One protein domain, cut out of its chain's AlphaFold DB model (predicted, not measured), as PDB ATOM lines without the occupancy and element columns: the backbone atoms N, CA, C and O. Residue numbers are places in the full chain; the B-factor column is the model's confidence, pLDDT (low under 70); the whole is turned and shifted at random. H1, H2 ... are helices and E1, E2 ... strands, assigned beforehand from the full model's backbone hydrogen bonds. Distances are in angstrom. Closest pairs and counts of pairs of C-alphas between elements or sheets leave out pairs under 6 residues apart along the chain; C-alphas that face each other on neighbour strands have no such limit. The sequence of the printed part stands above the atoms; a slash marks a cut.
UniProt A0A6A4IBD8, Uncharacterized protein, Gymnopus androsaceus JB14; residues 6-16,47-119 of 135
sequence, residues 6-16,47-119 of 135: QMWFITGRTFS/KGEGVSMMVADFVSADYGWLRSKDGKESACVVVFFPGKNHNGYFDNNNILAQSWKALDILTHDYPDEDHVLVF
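What this domain is: This is residues 6 to 16 and 47 to 119 of the 135 residues of an uncharacterized protein of Gymnopus androsaceus JB14 (UniProt A0A6A4IBD8). A long, twisted sheet of four strands, curled like part of a barrel, wraps partly round one helix, H1. The printed part has 84 residues, with E1, E2, E3, H1 and E4 in that order; the mixed sheet runs E3, E2, E1, E4, and the class is mixed. It is only just loose, close to compact, with a radius of gyration of the C-alphas of 14.5 A and spans of 48 by 24 by 22 A.

Where its parts are: E1, residues 6 to 16, starts at C-alpha 6 (179.629, 283.476, 112.026) and measures 32.2 A. E2, residues 51 to 60, measures 29.5 A; E3, residues 77 to 82, 16.3 A; H1, residues 92 to 109, 25.6 A. E4, residues 114 to 118, measures 13.1 A and ends at C-alpha 118 (181.944, 288.047, 121.317).

How they stand to each other: E1 is antiparallel to E2, with N 11 and O 57 2.9 A apart, and parallel to E4, with N 8 and O 116 2.9 A apart. E2 and E3 form an antiparallel hairpin, N 54 and O 79 being 2.9 A apart. E3, H1 and E4 form a split strand-helix-strand unit, two strands running the same way with E2 and E1 between them, and a right-handed crossover. H1 is on the sheet, at the sheet's level with a height of 2.8 A; its closest C-alphas to E3 are Gln 98 and Val 77, 6.8 A. Every O i to N i+4 pair in H1 is within hydrogen-bond range.

The domain as a whole: Residues 17 to 46 are not printed; C-alphas 16 and 47 are 8.4 A apart across the cut. The link from E2 to E3 is long. pLDDT is under 70 at residues 12 to 16, 47 to 51 and 81 to 89.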
ATOM      1  N   GLN A   6     179.947 282.059 112.108       87.75
ATOM      2  CA  GLN A   6     179.629 283.476 112.026       87.75
ATOM      3  C   GLN A   6     179.849 284.171 113.364       87.75
ATOM      4  O   GLN A   6     179.407 283.704 114.415       87.75
ATOM      5  N   MET A   7     180.570 285.291 113.327       88.31
ATOM      6  CA  MET A   7     181.079 285.967 114.517       88.31
ATOM      7  C   MET A   7     180.420 287.330 114.692       88.31
ATOM      8  O   MET A   7     180.416 288.151 113.776       88.31
ATOM      9  N   TRP A   8     179.893 287.566 115.888       90.44
ATOM     10  CA  TRP A   8     179.119 288.745 116.240       90.44
ATOM     11  C   TRP A   8     179.789 289.477 117.395       90.44
ATOM     12  O   TRP A   8     179.917 288.927 118.485       90.44
ATOM     13  N   PHE A   9     180.189 290.723 117.183       85.81
ATOM     14  CA  PHE A   9     180.801 291.561 118.210       85.81
ATOM     15  C   PHE A   9     179.741 292.441 118.858       85.81
ATOM     16  O   PHE A   9     178.991 293.114 118.148       85.81
ATOM     17  N   ILE A  10     179.682 292.472 120.191       82.44
ATOM     18  CA  ILE A  10     178.893 293.494 120.880       82.44
ATOM     19  C   ILE A  10     179.558 294.863 120.690       82.44
ATOM     20  O   ILE A  10     180.773 295.011 120.831       82.44
ATOM     21  N   THR A  11     178.761 295.885 120.394       73.38
ATOM     22  CA  THR A  11     179.208 297.279 120.435       73.38
ATOM     23  C   THR A  11     178.315 298.051 121.393       73.38
ATOM     24  O   THR A  11     177.096 298.040 121.243       73.38
ATOM     25  N   GLY A  12     178.919 298.708 122.383       64.12
ATOM     26  CA  GLY A  12     178.239 299.628 123.289       64.12
ATOM     27  C   GLY A  12     178.677 301.061 123.008       64.12
ATOM     28  O   GLY A  12     179.858 301.378 123.139       64.12
ATOM     29  N   ARG A  13     177.744 301.950 122.651       63.25
ATOM     30  CA  ARG A  13     178.002 303.398 122.564       63.25
ATOM     31  C   ARG A  13     177.110 304.159 123.530       63.25
ATOM     32  O   ARG A  13     175.893 303.997 123.524       63.25
ATOM     33  N   THR A  14     177.734 305.000 124.353       52.78
ATOM     34  CA  THR A  14     177.034 305.944 125.229       52.78
ATOM     35  C   THR A  14     177.014 307.306 124.559       52.78
ATOM     36  O   THR A  14     178.049 307.953 124.463       52.78
ATOM     37  N   PHE A  15     175.836 307.750 124.145       56.16
ATOM     38  CA  PHE A  15     175.596 309.103 123.672       56.16
ATOM     39  C   PHE A  15     175.212 309.988 124.859       56.16
ATOM     40  O   PHE A  15     174.420 309.597 125.720       56.16
ATOM     41  N   SER A  16     175.764 311.195 124.919       49.19
ATOM     42  CA  SER A  16     175.387 312.218 125.892       49.19
ATOM     43  C   SER A  16     174.892 313.448 125.151       49.19
ATOM     44  O   SER A  16     175.511 313.849 124.171       49.19
ATOM     45  N   LYS A  47     180.707 317.057 132.452       54.47
ATOM     46  CA  LYS A  47     179.499 316.460 131.856       54.47
ATOM     47  C   LYS A  47     178.257 316.878 132.660       54.47
ATOM     48  O   LYS A  47     178.140 316.541 133.836       54.47
ATOM     49  N   GLY A  48     177.380 317.667 132.038       59.69
ATOM     50  CA  GLY A  48     176.227 318.275 132.709       59.69
ATOM     51  C   GLY A  48     175.115 317.273 133.027       59.69
ATOM     52  O   GLY A  48     175.171 316.117 132.620       59.69
ATOM     53  N   GLU A  49     174.057 317.737 133.697       59.78
ATOM     54  CA  GLU A  49     172.902 316.921 134.129       59.78
ATOM     55  C   GLU A  49     171.978 316.453 132.977       59.78
ATOM     56  O   GLU A  49     170.817 316.114 133.204       59.78
ATOM     57  N   GLY A  50     172.478 316.452 131.738       63.16
ATOM     58  CA  GLY A  50     171.742 316.041 130.546       63.16
ATOM     59  C   GLY A  50     171.373 314.557 130.547       63.16
ATOM     60  O   GLY A  50     171.946 313.738 131.270       63.16
ATOM     61  N   VAL A  51     170.406 314.201 129.702       63.88
ATOM     62  CA  VAL A  51     170.065 312.796 129.459       63.88
ATOM     63  C   VAL A  51     171.206 312.150 128.673       63.88
ATOM     64  O   VAL A  51     171.730 312.729 127.720       63.88
ATOM     65  N   SER A  52     171.580 310.935 129.065       70.94
ATOM     66  CA  SER A  52     172.448 310.080 128.256       70.94
ATOM     67  C   SER A  52     171.721 308.801 127.859       70.94
ATOM     68  O   SER A  52     170.750 308.399 128.499       70.94
ATOM     69  N   MET A  53     172.163 308.193 126.769       78.56
ATOM     70  CA  MET A  53     171.564 307.012 126.167       78.56
ATOM     71  C   MET A  53     172.682 306.032 125.829       78.56
ATOM     72  O   MET A  53     173.604 306.387 125.100       78.56
ATOM     73  N   MET A  54     172.612 304.808 126.343       79.31
ATOM     74  CA  MET A  54     173.471 303.719 125.883       79.31
ATOM     75  C   MET A  54     172.711 302.879 124.867       79.31
ATOM     76  O   MET A  54     171.585 302.458 125.123       79.31
ATOM     77  N   VAL A  55     173.353 302.626 123.731       84.19
ATOM     78  CA  VAL A  55     172.903 301.669 122.722       84.19
ATOM     79  C   VAL A  55     173.898 300.517 122.707       84.19
ATOM     80  O   VAL A  55     175.096 300.749 122.534       84.19
ATOM     81  N   ALA A  56     173.399 299.299 122.898       86.50
ATOM     82  CA  ALA A  56     174.146 298.058 122.746       86.50
ATOM     83  C   ALA A  56     173.522 297.230 121.614       86.50
ATOM     84  O   ALA A  56     172.312 297.024 121.606       86.50
ATOM     85  N   ASP A  57     174.318 296.739 120.666       91.94
ATOM     86  CA  ASP A  57     173.852 295.858 119.578       91.94
ATOM     87  C   ASP A  57     174.997 294.936 119.117       91.94
ATOM     88  O   ASP A  57     176.168 295.219 119.391       91.94
ATOM     89  N   PHE A  58     174.665 293.848 118.421       92.00
ATOM     90  CA  PHE A  58     175.630 292.908 117.842       92.00
ATOM     91  C   PHE A  58     175.875 293.198 116.359       92.00
ATOM     92  O   PHE A  58     174.933 293.482 115.619       92.00
ATOM     93  N   VAL A  59     177.125 293.066 115.905       92.75
ATOM     94  CA  VAL A  59     177.512 293.246 114.495       92.75
ATOM     95  C   VAL A  59     178.404 292.106 113.990       92.75
ATOM     96  O   VAL A  59     179.371 291.734 114.652       92.75
ATOM     97  N   SER A  60     178.092 291.568 112.809       92.31
ATOM     98  CA  SER A  60     178.945 290.651 112.038       92.31
ATOM     99  C   SER A  60     179.513 291.370 110.810       92.31
ATOM    100  O   SER A  60     178.886 292.279 110.264       92.31
ATOM    101  N   ALA A  61     180.700 290.957 110.361       89.06
ATOM    102  CA  ALA A  61     181.316 291.476 109.140       89.06
ATOM    103  C   ALA A  61     180.520 291.111 107.872       89.06
ATOM    104  O   ALA A  61     180.444 291.926 106.954       89.06
ATOM    105  N   ASP A  62     179.905 289.925 107.845       89.25
ATOM    106  CA  ASP A  62     179.181 289.408 106.677       89.25
ATOM    107  C   ASP A  62     177.707 289.854 106.657       89.25
ATOM    108  O   ASP A  62     177.122 290.029 105.588       89.25
ATOM    109  N   TYR A  63     177.109 290.071 107.837       88.75
ATOM    110  CA  TYR A  63     175.671 290.341 107.996       88.75
ATOM    111  C   TYR A  63     175.318 291.757 108.478       88.75
ATOM    112  O   TYR A  63     174.154 292.155 108.404       88.75
ATOM    113  N   GLY A  64     176.282 292.542 108.966       92.00
ATOM    114  CA  GLY A  64     176.006 293.837 109.592       92.00
ATOM    115  C   GLY A  64     175.348 293.686 110.967       92.00
ATOM    116  O   GLY A  64     175.717 292.803 111.737       92.00
ATOM    117  N   TRP A  65     174.415 294.578 111.311       94.31
ATOM    118  CA  TRP A  65     173.729 294.587 112.613       94.31
ATOM    119  C   TRP A  65     172.757 293.412 112.768       94.31
ATOM    120  O   TRP A  65     172.021 293.096 111.835       94.31
ATOM    121  N   LEU A  66     172.695 292.803 113.957       94.25
ATOM    122  CA  LEU A  66     171.869 291.619 114.201       94.25
ATOM    123  C   LEU A  66     170.368 291.947 114.171       94.25
ATOM    124  O   LEU A  66     169.789 292.509 115.109       94.25
ATOM    125  N   ARG A  67     169.738 291.555 113.064       95.56
ATOM    126  CA  ARG A  67     168.310 291.697 112.774       95.56
ATOM    127  C   ARG A  67     167.754 290.372 112.270       95.56
ATOM    128  O   ARG A  67     168.488 289.576 111.680       95.56
ATOM    129  N   SER A  68     166.456 290.160 112.465       95.81
ATOM    130  CA  SER A  68     165.765 289.067 111.781       95.81
ATOM    131  C   SER A  68     165.760 289.270 110.264       95.81
ATOM    132  O   SER A  68     165.822 290.399 109.769       95.81
ATOM    133  N   LYS A  69     165.623 288.179 109.506       94.12
ATOM    134  CA  LYS A  69     165.527 288.182 108.034       94.12
ATOM    135  C   LYS A  69     164.330 288.978 107.510       94.12
ATOM    136  O   LYS A  69     164.356 289.442 106.374       94.12
ATOM    137  N   ASP A  70     163.291 289.151 108.326       94.69
ATOM    138  CA  ASP A  70     162.131 289.995 108.018       94.69
ATOM    139  C   ASP A  70     162.252 291.446 108.533       94.69
ATOM    140  O   ASP A  70     161.334 292.244 108.333       94.69
ATOM    141  N   GLY A  71     163.365 291.782 109.195       92.81
ATOM    142  CA  GLY A  71     163.692 293.109 109.716       92.81
ATOM    143  C   GLY A  71     162.885 293.574 110.933       92.81
ATOM    144  O   GLY A  71     163.061 294.719 111.351       92.81
ATOM    145  N   LYS A  72     161.995 292.743 111.494       93.38
ATOM    146  CA  LYS A  72     161.105 293.143 112.601       93.38
ATOM    147  C   LYS A  72     161.742 293.033 113.982       93.38
ATOM    148  O   LYS A  72     161.375 293.790 114.875       93.38
ATOM    149  N   GLU A  73     162.680 292.108 114.159       94.94
ATOM    150  CA  GLU A  73     163.324 291.812 115.437       94.94
ATOM    151  C   GLU A  73     164.790 292.259 115.432       94.94
ATOM    152  O   GLU A  73     165.459 292.278 114.396       94.94
ATOM    153  N   SER A  74     165.311 292.611 116.609       93.69
ATOM    154  CA  SER A  74     166.711 293.010 116.781       93.69
ATOM    155  C   SER A  74     167.248 292.681 118.164       93.69
ATOM    156  O   SER A  74     166.501 292.772 119.139       93.69
ATOM    157  N   ALA A  75     168.555 292.437 118.259       91.56
ATOM    158  CA  ALA A  75     169.275 292.375 119.533       91.56
ATOM    159  C   ALA A  75     169.726 293.764 120.046       91.56
ATOM    160  O   ALA A  75     170.508 293.865 120.989       91.56
ATOM    161  N   CYS A  76     169.225 294.841 119.442       90.31
ATOM    162  CA  CYS A  76     169.503 296.212 119.840       90.31
ATOM    163  C   CYS A  76     168.802 296.557 121.161       90.31
ATOM    164  O   CYS A  76     167.574 296.507 121.245       90.31
ATOM    165  N   VAL A  77     169.567 296.950 122.178       83.38
ATOM    166  CA  VAL A  77     169.051 297.440 123.461       83.38
ATOM    167  C   VAL A  77     169.418 298.909 123.623       83.38
ATOM    168  O   VAL A  77     170.585 299.284 123.535       83.38
ATOM    169  N   VAL A  78     168.412 299.738 123.899       81.06
ATOM    170  CA  VAL A  78     168.565 301.171 124.166       81.06
ATOM    171  C   VAL A  78     168.155 301.450 125.608       81.06
ATOM    172  O   VAL A  78     167.009 301.206 125.983       81.06
ATOM    173  N   VAL A  79     169.077 301.974 126.417       74.88
ATOM    174  CA  VAL A  79     168.818 302.362 127.812       74.88
ATOM    175  C   VAL A  79     169.026 303.861 127.979       74.88
ATOM    176  O   VAL A  79     170.080 304.397 127.639       74.88
ATOM    177  N   PHE A  80     168.016 304.538 128.522       70.12
ATOM    178  CA  PHE A  80     168.054 305.967 128.824       70.12
ATOM    179  C   PHE A  80     168.409 306.201 130.295       70.12
ATOM    180  O   PHE A  80     167.726 305.711 131.192       70.12
ATOM    181  N   PHE A  81     169.433 307.017 130.536       67.94
ATOM    182  CA  PHE A  81     169.889 307.432 131.861       67.94
ATOM    183  C   PHE A  81     169.577 308.926 132.068       67.94
ATOM    184  O   PHE A  81     170.326 309.793 131.598       67.94
ATOM    185  N   PRO A  82     168.455 309.261 132.736       56.50
ATOM    186  CA  PRO A  82     168.047 310.643 132.952       56.50
ATOM    187  C   PRO A  82     168.819 311.292 134.112       56.50
ATOM    188  O   PRO A  82     168.440 311.167 135.277       56.50
ATOM    189  N   GLY A  83     169.870 312.044 133.773       57.09
ATOM    190  CA  GLY A  83     170.518 313.014 134.658       57.09
ATOM    191  C   GLY A  83     171.001 312.467 136.010       57.09
ATOM    192  O   GLY A  83     171.295 311.286 136.170       57.09
ATOM    193  N   LYS A  84     171.082 313.365 136.999       48.16
ATOM    194  CA  LYS A  84     171.811 313.230 138.279       48.16
ATOM    195  C   LYS A  84     171.545 311.970 139.124       48.16
ATOM    196  O   LYS A  84     172.352 311.662 139.996       48.16
ATOM    197  N   ASN A  85     170.435 311.269 138.897       53.25
ATOM    198  CA  ASN A  85     170.008 310.134 139.721       53.25
ATOM    199  C   ASN A  85     170.327 308.754 139.120       53.25
ATOM    200  O   ASN A  85     170.091 307.772 139.815       53.25
ATOM    201  N   HIS A  86     170.851 308.672 137.883       55.97
ATOM    202  CA  HIS A  86     171.264 307.426 137.203       55.97
ATOM    203  C   HIS A  86     170.305 306.242 137.475       55.97
ATOM    204  O   HIS A  86     170.632 305.338 138.244       55.97
ATOM    205  N   ASN A  87     169.103 306.262 136.876       55.38
ATOM    206  CA  ASN A  87     168.041 305.262 137.098       55.38
ATOM    207  C   ASN A  87     168.407 303.860 136.544       55.38
ATOM    208  O   ASN A  87     167.823 303.399 135.565       55.38
ATOM    209  N   GLY A  88     169.365 303.189 137.185       61.06
ATOM    210  CA  GLY A  88     170.028 301.985 136.691       61.06
ATOM    211  C   GLY A  88     171.238 302.300 135.805       61.06
ATOM    212  O   GLY A  88     171.362 303.392 135.255       61.06
ATOM    213  N   TYR A  89     172.127 301.318 135.669       67.81
ATOM    214  CA  TYR A  89     173.093 301.214 134.569       67.81
ATOM    215  C   TYR A  89     172.667 300.043 133.674       67.81
ATOM    216  O   TYR A  89     171.830 299.244 134.087       67.81
ATOM    217  N   PHE A  90     173.255 299.912 132.483       73.25
ATOM    218  CA  PHE A  90     173.137 298.679 131.701       73.25
ATOM    219  C   PHE A  90     173.798 297.541 132.491       73.25
ATOM    220  O   PHE A  90     175.011 297.553 132.711       73.25
ATOM    221  N   ASP A  91     172.983 296.620 132.998       76.88
ATOM    222  CA  ASP A  91     173.388 295.616 133.977       76.88
ATOM    223  C   ASP A  91     173.477 294.202 133.377       76.88
ATOM    224  O   ASP A  91     173.302 293.973 132.178       76.88
ATOM    225  N   ASN A  92     173.773 293.217 134.226       80.75
ATOM    226  CA  ASN A  92     173.855 291.824 133.801       80.75
ATOM    227  C   ASN A  92     172.500 291.256 133.323       80.75
ATOM    228  O   ASN A  92     172.487 290.430 132.416       80.75
ATOM    229  N   ASN A  93     171.364 291.739 133.839       84.81
ATOM    230  CA  ASN A  93     170.043 291.342 133.344       84.81
ATOM    231  C   ASN A  93     169.805 291.882 131.927       84.81
ATOM    232  O   ASN A  93     169.248 291.171 131.091       84.81
ATOM    233  N   ASN A  94     170.264 293.105 131.628       85.44
ATOM    234  CA  ASN A  94     170.228 293.645 130.269       85.44
ATOM    235  C   ASN A  94     171.094 292.814 129.307       85.44
ATOM    236  O   ASN A  94     170.627 292.485 128.218       85.44
ATOM    237  N   ILE A  95     172.302 292.412 129.724       84.69
ATOM    238  CA  ILE A  95     173.191 291.530 128.942       84.69
ATOM    239  C   ILE A  95     172.525 290.176 128.670       84.69
ATOM    240  O   ILE A  95     172.534 289.703 127.533       84.69
ATOM    241  N   LEU A  96     171.923 289.554 129.688       89.12
ATOM    242  CA  LEU A  96     171.223 288.277 129.540       89.12
ATOM    243  C   LEU A  96     170.025 288.404 128.593       89.12
ATOM    244  O   LEU A  96     169.905 287.615 127.661       89.12
ATOM    245  N   ALA A  97     169.173 289.419 128.775       90.44
ATOM    246  CA  ALA A  97     168.023 289.662 127.903       90.44
ATOM    247  C   ALA A  97     168.442 289.918 126.444       90.44
ATOM    248  O   ALA A  97     167.829 289.377 125.523       90.44
ATOM    249  N   GLN A  98     169.519 290.681 126.233       91.50
ATOM    250  CA  GLN A  98     170.097 290.906 124.909       91.50
ATOM    251  C   GLN A  98     170.614 289.606 124.280       91.50
ATOM    252  O   GLN A  98     170.356 289.339 123.107       91.50
ATOM    253  N   SER A  99     171.320 288.790 125.064       92.31
ATOM    254  CA  SER A  99     171.902 287.522 124.610       92.31
ATOM    255  C   SER A  99     170.818 286.514 124.229       92.31
ATOM    256  O   SER A  99     170.904 285.905 123.167       92.31
ATOM    257  N   TRP A 100     169.756 286.389 125.033       95.19
ATOM    258  CA  TRP A 100     168.595 285.567 124.683       95.19
ATOM    259  C   TRP A 100     167.925 286.054 123.401       95.19
ATOM    260  O   TRP A 100     167.665 285.249 122.513       95.19
ATOM    261  N   LYS A 101     167.740 287.371 123.238       95.62
ATOM    262  CA  LYS A 101     167.139 287.920 122.019       95.62
ATOM    263  C   LYS A 101     167.993 287.687 120.768       95.62
ATOM    264  O   LYS A 101     167.447 287.435 119.696       95.62
ATOM    265  N   ALA A 102     169.317 287.742 120.904       95.12
ATOM    266  CA  ALA A 102     170.245 287.367 119.844       95.12
ATOM    267  C   ALA A 102     170.112 285.876 119.486       95.12
ATOM    268  O   ALA A 102     169.983 285.546 118.311       95.12
ATOM    269  N   LEU A 103     170.076 284.987 120.485       95.31
ATOM    270  CA  LEU A 103     169.906 283.544 120.280       95.31
ATOM    271  C   LEU A 103     168.561 283.194 119.622       95.31
ATOM    272  O   LEU A 103     168.547 282.362 118.717       95.31
ATOM    273  N   ASP A 104     167.459 283.846 120.002       96.94
ATOM    274  CA  ASP A 104     166.144 283.654 119.367       96.94
ATOM    275  C   ASP A 104     166.189 283.976 117.861       96.94
ATOM    276  O   ASP A 104     165.694 283.205 117.040       96.94
ATOM    277  N   ILE A 105     166.815 285.100 117.485       96.50
ATOM    278  CA  ILE A 105     166.973 285.502 116.077       96.50
ATOM    279  C   ILE A 105     167.864 284.501 115.332       96.50
ATOM    280  O   ILE A 105     167.498 284.028 114.258       96.50
ATOM    281  N   LEU A 106     169.023 284.164 115.902       95.94
ATOM    282  CA  LEU A 106     170.011 283.298 115.260       95.94
ATOM    283  C   LEU A 106     169.482 281.870 115.060       95.94
ATOM    284  O   LEU A 106     169.578 281.332 113.962       95.94
ATOM    285  N   THR A 107     168.836 281.288 116.072       95.19
ATOM    286  CA  THR A 107     168.268 279.929 115.978       95.19
ATOM    287  C   THR A 107     167.057 279.828 115.049       95.19
ATOM    288  O   THR A 107     166.848 278.770 114.458       95.19
ATOM    289  N   HIS A 108     166.269 280.897 114.890       96.25
ATOM    290  CA  HIS A 108     165.140 280.917 113.959       96.25
ATOM    291  C   HIS A 108     165.581 281.165 112.511       96.25
ATOM    292  O   HIS A 108     165.176 280.441 111.600       96.25
ATOM    293  N   ASP A 109     166.398 282.196 112.287       96.00
ATOM    294  CA  ASP A 109     166.707 282.672 110.940       96.00
ATOM    295  C   ASP A 109     167.971 282.051 110.342       96.00
ATOM    296  O   ASP A 109     168.058 281.952 109.117       96.00
ATOM    297  N   TYR A 110     168.926 281.602 111.155       93.06
ATOM    298  CA  TYR A 110     170.223 281.070 110.714       93.06
ATOM    299  C   TYR A 110     170.508 279.665 111.306       93.06
ATOM    300  O   TYR A 110     171.598 279.417 111.811       93.06
ATOM    301  N   PRO A 111     169.557 278.706 111.241       94.81
ATOM    302  CA  PRO A 111     169.645 277.426 111.960       94.81
ATOM    303  C   PRO A 111     170.758 276.481 111.475       94.81
ATOM    304  O   PRO A 111     171.110 275.542 112.185       94.81
ATOM    305  N   ASP A 112     171.282 276.701 110.266       94.06
ATOM    306  CA  ASP A 112     172.320 275.881 109.628       94.06
ATOM    307  C   ASP A 112     173.743 276.464 109.808       94.06
ATOM    308  O   ASP A 112     174.692 276.002 109.166       94.06
ATOM    309  N   GLU A 113     173.902 277.496 110.646       93.06
ATOM    310  CA  GLU A 113     175.161 278.213 110.887       93.06
ATOM    311  C   GLU A 113     175.581 278.144 112.364       93.06
ATOM    312  O   GLU A 113     174.759 278.173 113.278       93.06
ATOM    313  N   ASP A 114     176.892 278.062 112.606       92.81
ATOM    314  CA  ASP A 114     177.452 278.120 113.959       92.81
ATOM    315  C   ASP A 114     177.694 279.586 114.333       92.81
ATOM    316  O   ASP A 114     178.363 280.313 113.598       92.81
ATOM    317  N   HIS A 115     177.219 280.038 115.495       92.75
ATOM    318  CA  HIS A 115     177.337 281.444 115.897       92.75
ATOM    319  C   HIS A 115     178.207 281.654 117.137       92.75
ATOM    320  O   HIS A 115     178.039 280.995 118.161       92.75
ATOM    321  N   VAL A 116     179.104 282.640 117.061       92.25
ATOM    322  CA  VAL A 116     179.975 283.065 118.163       92.25
ATOM    323  C   VAL A 116     179.630 284.501 118.550       92.25
ATOM    324  O   VAL A 116     179.928 285.433 117.804       92.25
ATOM    325  N   LEU A 117     179.024 284.681 119.726       91.19
ATOM    326  CA  LEU A 117     178.829 285.999 120.339       91.19
ATOM    327  C   LEU A 117     180.099 286.392 121.109       91.19
ATOM    328  O   LEU A 117     180.524 285.682 122.021       91.19
ATOM    329  N   VAL A 118     180.705 287.518 120.738       88.38
ATOM    330  CA  VAL A 118     181.944 288.047 121.317       88.38
ATOM    331  C   VAL A 118     181.625 289.276 122.164       88.38
ATOM    332  O   VAL A 118     181.123 290.285 121.662       88.38
ATOM    333  N   PHE A 119     181.963 289.184 123.446       84.12
ATOM    334  CA  PHE A 119     181.871 290.267 124.424       84.12
ATOM    335  C   PHE A 119     183.265 290.807 124.755       84.12
ATOM    336  O   PHE A 119     184.265 290.112 124.559       84.12
TER     337      PHE A 119